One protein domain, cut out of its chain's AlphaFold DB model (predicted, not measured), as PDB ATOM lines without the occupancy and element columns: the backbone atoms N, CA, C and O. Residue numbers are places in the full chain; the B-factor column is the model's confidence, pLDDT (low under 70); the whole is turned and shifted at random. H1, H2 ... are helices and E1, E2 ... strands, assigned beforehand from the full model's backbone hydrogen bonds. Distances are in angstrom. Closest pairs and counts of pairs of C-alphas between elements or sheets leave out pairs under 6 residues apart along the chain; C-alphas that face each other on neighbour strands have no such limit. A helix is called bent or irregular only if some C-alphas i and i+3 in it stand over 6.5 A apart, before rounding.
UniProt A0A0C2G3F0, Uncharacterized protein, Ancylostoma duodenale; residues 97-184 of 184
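Overview. This is residues 97 to 184 of the 184 residues of an uncharacterized protein of Ancylostoma duodenale (UniProt A0A0C2G3F0). A small, twisted sheet, its long, sharply bent strands E1 and E3 side by side, has H3 packed across one face and H2 at one end of H3. The printed part has 88 residues, with three named helices, then three named strands, class mixed; the sheet runs E1 E3 E2, all antiparallel. It is compact, radius of gyration of the C-alphas 11.8 A, spanning 30 by 29 by 23 A.

Arrangement. E3, residues 174 to 183, is antiparallel to E1, residues 139 to 151, with N 144 and O 179 3.0 A apart, and forms a hairpin with E2, residues 157 to 161, with N 158 and O 182 2.8 A apart. H3, residues 120 to 132, is on the sheet in two layers, helix over one face, at a height of 9.2 A. Its residues 120 to 123 alone touch H2, residues 105 to 112, closest C-alphas Leu 111 and Gly 120, 5.9 A. H2 only grazes the sheet. In H2 and H3 every O i to N i+4 pair is within hydrogen-bond range.

Along the chain. H1, residues 97 to 100, begins at C-alpha 97 (114.599, 137.087, 19.798); E3 ends at C-alpha 183 (129.102, 127.797, 9.418). H3 spans 18.4 A, E1 17.0 A.

Size, cuts and confidence. The printed part has no cut; the E2 to E3 link is long. Residues 116 to 118 have pLDDT under 70.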
ATOM      1  N   SER A  97     115.642 137.984  19.296       88.50
ATOM      2  CA  SER A  97     114.599 137.087  19.798       88.50
ATOM      3  C   SER A  97     114.299 135.947  18.825       88.50
ATOM      4  O   SER A  97     113.903 134.868  19.271       88.50
ATOM      5  N   ALA A  98     114.537 136.150  17.523       90.81
ATOM      6  CA  ALA A  98     114.357 135.128  16.500       90.81
ATOM      7  C   ALA A  98     115.283 133.927  16.734       90.81
ATOM      8  O   ALA A  98     114.846 132.790  16.594       90.81
ATOM      9  N   VAL A  99     116.517 134.159  17.203       89.88
ATOM     10  CA  VAL A  99     117.498 133.090  17.477       89.88
ATOM     11  C   VAL A  99     116.988 132.100  18.530       89.88
ATOM     12  O   VAL A  99     117.139 130.892  18.375       89.88
ATOM     13  N   ARG A 100     116.310 132.590  19.576       86.56
ATOM     14  CA  ARG A 100     115.695 131.735  20.610       86.56
ATOM     15  C   ARG A 100     114.496 130.933  20.110       86.56
ATOM     16  O   ARG A 100     114.091 129.984  20.766       86.56
ATOM     17  N   LYS A 101     113.889 131.361  19.006       91.19
ATOM     18  CA  LYS A 101     112.703 130.734  18.412       91.19
ATOM     19  C   LYS A 101     113.065 129.800  17.256       91.19
ATOM     20  O   LYS A 101     112.159 129.232  16.654       91.19
ATOM     21  N   LEU A 102     114.356 129.646  16.939       93.56
ATOM     22  CA  LEU A 102     114.809 128.769  15.861       93.56
ATOM     23  C   LEU A 102     114.457 127.312  16.139       93.56
ATOM     24  O   LEU A 102     114.094 126.607  15.205       93.56
ATOM     25  N   LEU A 103     114.533 126.881  17.399       93.31
ATOM     26  CA  LEU A 103     114.208 125.524  17.816       93.31
ATOM     27  C   LEU A 103     113.108 125.502  18.869       93.31
ATOM     28  O   LEU A 103     113.099 126.271  19.829       93.31
ATOM     29  N   THR A 104     112.201 124.549  18.711       92.69
ATOM     30  CA  THR A 104     111.218 124.171  19.718       92.69
ATOM     31  C   THR A 104     111.780 123.094  20.642       92.69
ATOM     32  O   THR A 104     112.670 122.313  20.294       92.69
ATOM     33  N   GLN A 105     111.181 122.973  21.824       91.81
ATOM     34  CA  GLN A 105     111.587 121.978  22.814       91.81
ATOM     35  C   GLN A 105     111.487 120.529  22.302       91.81
ATOM     36  O   GLN A 105     112.276 119.662  22.687       91.81
ATOM     37  N   ILE A 106     110.519 120.262  21.420       90.62
ATOM     38  CA  ILE A 106     110.303 118.946  20.806       90.62
ATOM     39  C   ILE A 106     111.420 118.640  19.800       90.62
ATOM     40  O   ILE A 106     111.947 117.523  19.786       90.62
ATOM     41  N   GLU A 107     111.825 119.629  18.999       91.94
ATOM     42  CA  GLU A 107     112.932 119.497  18.047       91.94
ATOM     43  C   GLU A 107     114.256 119.272  18.779       91.94
ATOM     44  O   GLU A 107     114.954 118.312  18.465       91.94
ATOM     45  N   CYS A 108     114.565 120.049  19.824       92.62
ATOM     46  CA  CYS A 108     115.763 119.832  20.647       92.62
ATOM     47  C   CYS A 108     115.811 118.415  21.235       92.62
ATOM     48  O   CYS A 108     116.840 117.740  21.161       92.62
ATOM     49  N   LYS A 109     114.684 117.915  21.765       90.62
ATOM     50  CA  LYS A 109     114.592 116.543  22.290       90.62
ATOM     51  C   LYS A 109     114.854 115.496  21.203       90.62
ATOM     52  O   LYS A 109     115.547 114.513  21.465       90.62
ATOM     53  N   THR A 110     114.319 115.710  20.004       89.75
ATOM     54  CA  THR A 110     114.506 114.813  18.855       89.75
ATOM     55  C   THR A 110     115.955 114.824  18.368       89.75
ATOM     56  O   THR A 110     116.552 113.765  18.210       89.75
ATOM     57  N   LEU A 111     116.552 116.008  18.205       89.44
ATOM     58  CA  LEU A 111     117.926 116.191  17.724       89.44
ATOM     59  C   LEU A 111     118.976 115.700  18.728       89.44
ATOM     60  O   LEU A 111     120.063 115.283  18.335       89.44
ATOM     61  N   ARG A 112     118.652 115.710  20.024       88.88
ATOM     62  CA  ARG A 112     119.499 115.156  21.086       88.88
ATOM     63  C   ARG A 112     119.489 113.622  21.133       88.88
ATOM     64  O   ARG A 112     120.380 113.033  21.744       88.88
ATOM     65  N   SER A 113     118.491 112.966  20.538       83.94
ATOM     66  CA  SER A 113     118.404 111.504  20.535       83.94
ATOM     67  C   SER A 113     119.637 110.882  19.875       83.94
ATOM     68  O   SER A 113     120.020 111.246  18.767       83.94
ATOM     69  N   VAL A 114     120.237 109.900  20.551       72.56
ATOM     70  CA  VAL A 114     121.361 109.110  20.020       72.56
ATOM     71  C   VAL A 114     120.885 108.133  18.941       72.56
ATOM     72  O   VAL A 114     121.648 107.746  18.061       72.56
ATOM     73  N   PHE A 115     119.611 107.740  18.991       71.62
ATOM     74  CA  PHE A 115     119.025 106.851  17.999       71.62
ATOM     75  C   PHE A 115     118.624 107.642  16.753       71.62
ATOM     76  O   PHE A 115     118.013 108.705  16.911       71.62
ATOM     77  N   PRO A 116     118.914 107.131  15.540       64.50
ATOM     78  CA  PRO A 116     118.507 107.767  14.295       64.50
ATOM     79  C   PRO A 116     116.980 107.809  14.237       64.50
ATOM     80  O   PRO A 116     116.305 106.807  13.998       64.50
ATOM     81  N   VAL A 117     116.422 108.982  14.521       69.00
ATOM     82  CA  VAL A 117     114.993 109.236  14.374       69.00
ATOM     83  C   VAL A 117     114.753 109.535  12.901       69.00
ATOM     84  O   VAL A 117     115.438 110.386  12.342       69.00
ATOM     85  N   LYS A 118     113.770 108.877  12.277       68.06
ATOM     86  CA  LYS A 118     113.447 109.031  10.841       68.06
ATOM     87  C   LYS A 118     113.231 110.485  10.384       68.06
ATOM     88  O   LYS A 118     113.337 110.757   9.199       68.06
ATOM     89  N   HIS A 119     112.941 111.395  11.313       76.19
ATOM     90  CA  HIS A 119     112.678 112.815  11.057       76.19
ATOM     91  C   HIS A 119     113.822 113.747  11.490       76.19
ATOM     92  O   HIS A 119     113.702 114.958  11.354       76.19
ATOM     93  N   GLY A 120     114.925 113.221  12.037       81.44
ATOM     94  CA  GLY A 120     116.025 114.046  12.545       81.44
ATOM     95  C   GLY A 120     116.716 114.860  11.451       81.44
ATOM     96  O   GLY A 120     117.010 116.031  11.670       81.44
ATOM     97  N   ASP A 121     116.926 114.258  10.282       85.00
ATOM     98  CA  ASP A 121     117.599 114.914   9.156       85.00
ATOM     99  C   ASP A 121     116.691 115.959   8.492       85.00
ATOM    100  O   ASP A 121     117.137 117.066   8.217       85.00
ATOM    101  N   GLN A 122     115.387 115.676   8.379       89.75
ATOM    102  CA  GLN A 122     114.384 116.648   7.915       89.75
ATOM    103  C   GLN A 122     114.349 117.897   8.807       89.75
ATOM    104  O   GLN A 122     114.348 119.018   8.310       89.75
ATOM    105  N   ILE A 123     114.394 117.718  10.133       91.56
ATOM    106  CA  ILE A 123     114.448 118.844  11.077       91.56
ATOM    107  C   ILE A 123     115.737 119.656  10.886       91.56
ATOM    108  O   ILE A 123     115.698 120.875  11.021       91.56
ATOM    109  N   LEU A 124     116.874 119.012  10.595       92.06
ATOM    110  CA  LEU A 124     118.134 119.718  10.341       92.06
ATOM    111  C   LEU A 124     118.079 120.539   9.049       92.06
ATOM    112  O   LEU A 124     118.528 121.681   9.067       92.06
ATOM    113  N   GLU A 125     117.496 120.001   7.978       92.56
ATOM    114  CA  GLU A 125     117.286 120.729   6.719       92.56
ATOM    115  C   GLU A 125     116.363 121.942   6.927       92.56
ATOM    116  O   GLU A 125     116.713 123.067   6.570       92.56
ATOM    117  N   GLU A 126     115.222 121.759   7.598       93.88
ATOM    118  CA  GLU A 126     114.305 122.859   7.932       93.88
ATOM    119  C   GLU A 126     114.935 123.885   8.886       93.88
ATOM    120  O   GLU A 126     114.631 125.081   8.837       93.88
ATOM    121  N   LEU A 127     115.788 123.434   9.808       95.00
ATOM    122  CA  LEU A 127     116.536 124.316  10.698       95.00
ATOM    123  C   LEU A 127     117.580 125.121   9.924       95.00
ATOM    124  O   LEU A 127     117.719 126.309  10.189       95.00
ATOM    125  N   GLU A 128     118.280 124.515   8.965       95.31
ATOM    126  CA  GLU A 128     119.226 125.225   8.106       95.31
ATOM    127  C   GLU A 128     118.526 126.345   7.332       95.31
ATOM    128  O   GLU A 128     119.001 127.478   7.349       95.31
ATOM    129  N   GLU A 129     117.358 126.078   6.744       95.75
ATOM    130  CA  GLU A 129     116.573 127.105   6.052       95.75
ATOM    131  C   GLU A 129     116.124 128.230   6.999       95.75
ATOM    132  O   GLU A 129     116.244 129.410   6.666       95.75
ATOM    133  N   ARG A 130     115.703 127.903   8.230       95.25
ATOM    134  CA  ARG A 130     115.399 128.914   9.262       95.25
ATOM    135  C   ARG A 130     116.624 129.746   9.646       95.25
ATOM    136  O   ARG A 130     116.502 130.954   9.839       95.25
ATOM    137  N   VAL A 131     117.798 129.127   9.763       94.62
ATOM    138  CA  VAL A 131     119.056 129.821  10.071       94.62
ATOM    139  C   VAL A 131     119.478 130.708   8.899       94.62
ATOM    140  O   VAL A 131     119.929 131.828   9.139       94.62
ATOM    141  N   LYS A 132     119.259 130.282   7.649       95.38
ATOM    142  CA  LYS A 132     119.534 131.081   6.443       95.38
ATOM    143  C   LYS A 132     118.730 132.375   6.367       95.38
ATOM    144  O   LYS A 132     119.230 133.358   5.828       95.38
ATOM    145  N   LEU A 133     117.536 132.423   6.963       93.56
ATOM    146  CA  LEU A 133     116.770 133.672   7.086       93.56
ATOM    147  C   LEU A 133     117.505 134.736   7.917       93.56
ATOM    148  O   LEU A 133     117.289 135.928   7.711       93.56
ATOM    149  N   LEU A 134     118.359 134.316   8.856       91.88
ATOM    150  CA  LEU A 134     119.176 135.204   9.687       91.88
ATOM    151  C   LEU A 134     120.599 135.370   9.136       91.88
ATOM    152  O   LEU A 134     121.166 136.456   9.234       91.88
ATOM    153  N   TRP A 135     121.163 134.306   8.559       92.62
ATOM    154  CA  TRP A 135     122.502 134.262   7.972       92.62
ATOM    155  C   TRP A 135     122.479 133.529   6.627       92.62
ATOM    156  O   TRP A 135     122.642 132.311   6.603       92.62
ATOM    157  N   PRO A 136     122.328 134.240   5.497       92.56
ATOM    158  CA  PRO A 136     122.088 133.622   4.189       92.56
ATOM    159  C   PRO A 136     123.139 132.607   3.724       92.56
ATOM    160  O   PRO A 136     122.826 131.711   2.943       92.56
ATOM    161  N   THR A 137     124.386 132.725   4.189       93.12
ATOM    162  CA  THR A 137     125.481 131.807   3.831       93.12
ATOM    163  C   THR A 137     125.615 130.612   4.777       93.12
ATOM    164  O   THR A 137     126.502 129.783   4.573       93.12
ATOM    165  N   ALA A 138     124.748 130.497   5.790       94.25
ATOM    166  CA  ALA A 138     124.802 129.428   6.777       94.25
ATOM    167  C   ALA A 138     124.594 128.045   6.151       94.25
ATOM    168  O   ALA A 138     123.664 127.830   5.373       94.25
ATOM    169  N   LYS A 139     125.438 127.097   6.558       95.69
ATOM    170  CA  LYS A 139     125.343 125.676   6.213       95.69
ATOM    171  C   LYS A 139     125.494 124.819   7.452       95.69
ATOM    172  O   LYS A 139     126.301 125.150   8.327       95.69
ATOM    173  N   PHE A 140     124.728 123.736   7.533       94.88
ATOM    174  CA  PHE A 140     124.896 122.756   8.595       94.88
ATOM    175  C   PHE A 140     126.288 122.127   8.518       94.88
ATOM    176  O   PHE A 140     126.731 121.704   7.452       94.88
ATOM    177  N   GLU A 141     126.960 122.046   9.664       94.50
ATOM    178  CA  GLU A 141     128.306 121.486   9.755       94.50
ATOM    179  C   GLU A 141     128.313 120.250  10.654       94.50
ATOM    180  O   GLU A 141     128.641 119.146  10.226       94.50
ATOM    181  N   THR A 142     127.926 120.406  11.926       92.38
ATOM    182  CA  THR A 142     127.939 119.286  12.875       92.38
ATOM    183  C   THR A 142     126.830 119.369  13.914       92.38
ATOM    184  O   THR A 142     126.415 120.437  14.357       92.38
ATOM    185  N   ARG A 143     126.408 118.192  14.382       91.69
ATOM    186  CA  ARG A 143     125.577 117.999  15.573       91.69
ATOM    187  C   ARG A 143     126.313 117.062  16.515       91.69
ATOM    188  O   ARG A 143     126.625 115.936  16.133       91.69
ATOM    189  N   SER A 144     126.577 117.488  17.747       90.81
ATOM    190  CA  SER A 144     127.289 116.631  18.699       90.81
ATOM    191  C   SER A 144     126.929 116.897  20.160       90.81
ATOM    192  O   SER A 144     126.632 118.018  20.569       90.81
ATOM    193  N   CYS A 145     127.014 115.844  20.972       90.75
ATOM    194  CA  CYS A 145     126.837 115.871  22.421       90.75
ATOM    195  C   CYS A 145     128.147 115.462  23.094       90.75
ATOM    196  O   CYS A 145     128.618 114.347  22.886       90.75
ATOM    197  N   SER A 146     128.755 116.351  23.878       89.00
ATOM    198  CA  SER A 146     129.979 116.044  24.627       89.00
ATOM    199  C   SER A 146     130.019 116.810  25.938       89.00
ATOM    200  O   SER A 146     129.551 117.939  26.016       89.00
ATOM    201  N   ARG A 147     130.618 116.215  26.969       88.19
ATOM    202  CA  ARG A 147     130.897 116.914  28.233       88.19
ATOM    203  C   ARG A 147     132.167 117.763  28.162       88.19
ATOM    204  O   ARG A 147     132.345 118.651  28.986       88.19
ATOM    205  N   ASN A 148     133.035 117.498  27.188       92.38
ATOM    206  CA  ASN A 148     134.289 118.222  27.027       92.38
ATOM    207  C   ASN A 148     134.054 119.537  26.281       92.38
ATOM    208  O   ASN A 148     133.256 119.586  25.342       92.38
ATOM    209  N   SER A 149     134.790 120.579  26.675       91.19
ATOM    210  CA  SER A 149     134.811 121.845  25.942       91.19
ATOM    211  C   SER A 149     135.400 121.623  24.557       91.19
ATOM    212  O   SER A 149     136.467 121.022  24.420       91.19
ATOM    213  N   ARG A 150     134.715 122.131  23.537       93.62
ATOM    214  CA  ARG A 150     135.138 122.050  22.140       93.62
ATOM    215  C   ARG A 150     134.977 123.396  21.455       93.62
ATOM    216  O   ARG A 150     134.102 124.185  21.813       93.62
ATOM    217  N   LEU A 151     135.831 123.628  20.469       94.06
ATOM    218  CA  LEU A 151     135.764 124.791  19.603       94.06
ATOM    219  C   LEU A 151     134.906 124.462  18.381       94.06
ATOM    220  O   LEU A 151     134.949 123.341  17.873       94.06
ATOM    221  N   ALA A 152     134.135 125.436  17.909       92.38
ATOM    222  CA  ALA A 152     133.465 125.333  16.624       92.38
ATOM    223  C   ALA A 152     134.493 125.148  15.481       92.38
ATOM    224  O   ALA A 152     135.575 125.736  15.533       92.38
ATOM    225  N   PRO A 153     134.171 124.352  14.447       91.31
ATOM    226  CA  PRO A 153     135.088 124.032  13.350       91.31
ATOM    227  C   PRO A 153     135.414 125.227  12.440       91.31
ATOM    228  O   PRO A 153     136.406 125.189  11.718       91.31
ATOM    229  N   CYS A 154     134.611 126.291  12.478       92.69
ATOM    230  CA  CYS A 154     134.752 127.470  11.629       92.69
ATOM    231  C   CYS A 154     134.839 128.764  12.449       92.69
ATOM    232  O   CYS A 154     134.378 128.844  13.589       92.69
ATOM    233  N   SER A 155     135.423 129.803  11.847       88.94
ATOM    234  CA  SER A 155     135.598 131.119  12.477       88.94
ATOM    235  C   SER A 155     134.279 131.882  12.647       88.94
ATOM    236  O   SER A 155     134.113 132.609  13.627       88.94
ATOM    237  N   ARG A 156     133.332 131.702  11.720       92.69
ATOM    238  CA  ARG A 156     131.994 132.308  11.747       92.69
ATOM    239  C   ARG A 156     130.938 131.238  12.027       92.69
ATOM    240  O   ARG A 156     130.201 130.807  11.148       92.69
ATOM    241  N   ALA A 157     130.927 130.773  13.271       94.44
ATOM    242  CA  ALA A 157     130.030 129.714  13.709       94.44
ATOM    243  C   ALA A 157     128.757 130.268  14.363       94.44
ATOM    244  O   ALA A 157     128.820 131.101  15.272       94.44
ATOM    245  N   VAL A 158     127.606 129.728  13.969       95.31
ATOM    246  CA  VAL A 158     126.342 129.842  14.702       95.31
ATOM    247  C   VAL A 158     126.171 128.550  15.497       95.31
ATOM    248  O   VAL A 158     125.908 127.492  14.932       95.31
ATOM    249  N   VAL A 159     126.365 128.625  16.814       95.44
ATOM    250  CA  VAL A 159     126.268 127.465  17.709       95.44
ATOM    251  C   VAL A 159     124.970 127.548  18.500       95.44
ATOM    252  O   VAL A 159     124.795 128.449  19.321       95.44
ATOM    253  N   LEU A 160     124.067 126.599  18.272       95.69
ATOM    254  CA  LEU A 160     122.780 126.514  18.958       95.69
ATOM    255  C   LEU A 160     122.788 125.346  19.938       95.69
ATOM    256  O   LEU A 160     123.129 124.217  19.578       95.69
ATOM    257  N   SER A 161     122.397 125.614  21.178       95.19
ATOM    258  CA  SER A 161     122.181 124.576  22.180       95.19
ATOM    259  C   SER A 161     120.948 123.740  21.838       95.19
ATOM    260  O   SER A 161     119.889 124.265  21.490       95.19
ATOM    261  N   ILE A 162     121.082 122.426  21.991       94.25
ATOM    262  CA  ILE A 162     119.971 121.464  21.945       94.25
ATOM    263  C   ILE A 162     119.824 120.727  23.282       94.25
ATOM    264  O   ILE A 162     119.318 119.602  23.350       94.25
ATOM    265  N   GLU A 163     120.310 121.335  24.365       92.75
ATOM    266  CA  GLU A 163     120.043 120.843  25.710       92.75
ATOM    267  C   GLU A 163     118.578 121.046  26.099       92.75
ATOM    268  O   GLU A 163     117.848 121.817  25.484       92.75
ATOM    269  N   HIS A 164     118.130 120.305  27.115       88.06
ATOM    270  CA  HIS A 164     116.744 120.409  27.561       88.06
ATOM    271  C   HIS A 164     116.492 121.767  28.222       88.06
ATOM    272  O   HIS A 164     115.528 122.438  27.884       88.06
ATOM    273  N   ASP A 165     117.377 122.201  29.113       88.81
ATOM    274  CA  ASP A 165     117.124 123.403  29.912       88.81
ATOM    275  C   ASP A 165     117.405 124.701  29.134       88.81
ATOM    276  O   ASP A 165     116.772 125.721  29.391       88.81
ATOM    277  N   ASP A 166     118.280 124.636  28.122       90.31
ATOM    278  CA  ASP A 166     118.737 125.779  27.321       90.31
ATOM    279  C   ASP A 166     118.525 125.555  25.809       90.31
ATOM    280  O   ASP A 166     119.399 125.857  24.994       90.31
ATOM    281  N   CYS A 167     117.393 124.976  25.402       93.12
ATOM    282  CA  CYS A 167     117.087 124.749  23.984       93.12
ATOM    283  C   CYS A 167     117.089 126.068  23.187       93.12
ATOM    284  O   CYS A 167     116.534 127.078  23.622       93.12
ATOM    285  N   SER A 168     117.706 126.051  22.001       92.56
ATOM    286  CA  SER A 168     117.875 127.213  21.117       92.56
ATOM    287  C   SER A 168     118.724 128.356  21.696       92.56
ATOM    288  O   SER A 168     118.777 129.436  21.100       92.56
ATOM    289  N   GLU A 169     119.402 128.164  22.836       93.62
ATOM    290  CA  GLU A 169     120.297 129.190  23.376       93.62
ATOM    291  C   GLU A 169     121.533 129.340  22.480       93.62
ATOM    292  O   GLU A 169     122.147 128.361  22.044       93.62
ATOM    293  N   TRP A 170     121.914 130.591  22.221       93.81
ATOM    294  CA  TRP A 170     123.051 130.912  21.368       93.81
ATOM    295  C   TRP A 170     124.376 130.814  22.130       93.81
ATOM    296  O   TRP A 170     124.767 131.696  22.914       93.81
ATOM    297  N   LEU A 171     125.086 129.719  21.885       93.44
ATOM    298  CA  LEU A 171     126.350 129.408  22.532       93.44
ATOM    299  C   LEU A 171     127.520 130.156  21.876       93.44
ATOM    300  O   LEU A 171     127.439 130.652  20.752       93.44
ATOM    301  N   GLY A 172     128.625 130.266  22.616       92.00
ATOM    302  CA  GLY A 172     129.878 130.799  22.083       92.00
ATOM    303  C   GLY A 172     130.610 129.785  21.198       92.00
ATOM    304  O   GLY A 172     130.256 128.609  21.147       92.00
ATOM    305  N   ALA A 173     131.683 130.236  20.542       89.75
ATOM    306  CA  ALA A 173     132.536 129.363  19.730       89.75
ATOM    307  C   ALA A 173     133.106 128.187  20.546       89.75
ATOM    308  O   ALA A 173     133.127 127.054  20.071       89.75
ATOM    309  N   MET A 174     133.515 128.451  21.791       92.12
ATOM    310  CA  MET A 174     133.814 127.422  22.787       92.12
ATOM    311  C   MET A 174     132.531 127.034  23.514       92.12
ATOM    312  O   MET A 174     131.888 127.890  24.129       92.12
ATOM    313  N   HIS A 175     132.165 125.759  23.447       92.44
ATOM    314  CA  HIS A 175     130.923 125.261  24.027       92.44
ATOM    315  C   HIS A 175     131.059 123.826  24.545       92.44
ATOM    316  O   HIS A 175     131.962 123.076  24.167       92.44
ATOM    317  N   THR A 176     130.133 123.452  25.420       93.06
ATOM    318  CA  THR A 176     129.965 122.113  25.996       93.06
ATOM    319  C   THR A 176     128.529 121.653  25.780       93.06
ATOM    320  O   THR A 176     127.672 122.447  25.393       93.06
ATOM    321  N   GLY A 177     128.249 120.385  26.058       92.19
ATOM    322  CA  GLY A 177     126.898 119.846  26.010       92.19
ATOM    323  C   GLY A 177     126.489 119.362  24.625       92.19
ATOM    324  O   GLY A 177     127.319 118.974  23.789       92.19
ATOM    325  N   CYS A 178     125.181 119.339  24.394       93.75
ATOM    326  CA  CYS A 178     124.608 119.040  23.088       93.75
ATOM    327  C   CYS A 178     124.376 120.326  22.295       93.75
ATOM    328  O   CYS A 178     123.622 121.194  22.727       93.75
ATOM    329  N   ALA A 179     124.995 120.427  21.118       95.12
ATOM    330  CA  ALA A 179     124.875 121.599  20.260       95.12
ATOM    331  C   ALA A 179     124.850 121.223  18.776       95.12
ATOM    332  O   ALA A 179     125.372 120.177  18.369       95.12
ATOM    333  N   ILE A 180     124.263 122.118  17.988       94.94
ATOM    334  CA  ILE A 180     124.302 122.125  16.529       94.94
ATOM    335  C   ILE A 180     125.125 123.329  16.092       94.94
ATOM    336  O   ILE A 180     124.981 124.418  16.649       94.94
ATOM    337  N   VAL A 181     125.988 123.123  15.105       95.69
ATOM    338  CA  VAL A 181     126.844 124.161  14.546       95.69
ATOM    339  C   VAL A 181     126.515 124.365  13.077       95.69
ATOM    340  O   VAL A 181     126.517 123.410  12.300       95.69
ATOM    341  N   PHE A 182     126.299 125.628  12.720       96.06
ATOM    342  CA  PHE A 182     126.261 126.105  11.345       96.06
ATOM    343  C   PHE A 182     127.465 127.005  11.081       96.06
ATOM    344  O   PHE A 182     127.889 127.749  11.970       96.06
ATOM    345  N   CYS A 183     127.993 126.959   9.865       95.25
ATOM    346  CA  CYS A 183     129.102 127.797   9.418       95.25
ATOM    347  C   CYS A 183     128.640 128.744   8.311       95.25
ATOM    348  O   CYS A 183     127.895 128.323   7.429       95.25
ATOM    349  N   THR A 184     129.069 130.008   8.382       90.31
ATOM    350  CA  THR A 184     128.695 131.087   7.445       90.31
ATOM    351  C   THR A 184     129.886 131.646   6.693       90.31
ATOM    352  O   THR A 184     130.948 131.791   7.347       90.31
TER     353      THR A 184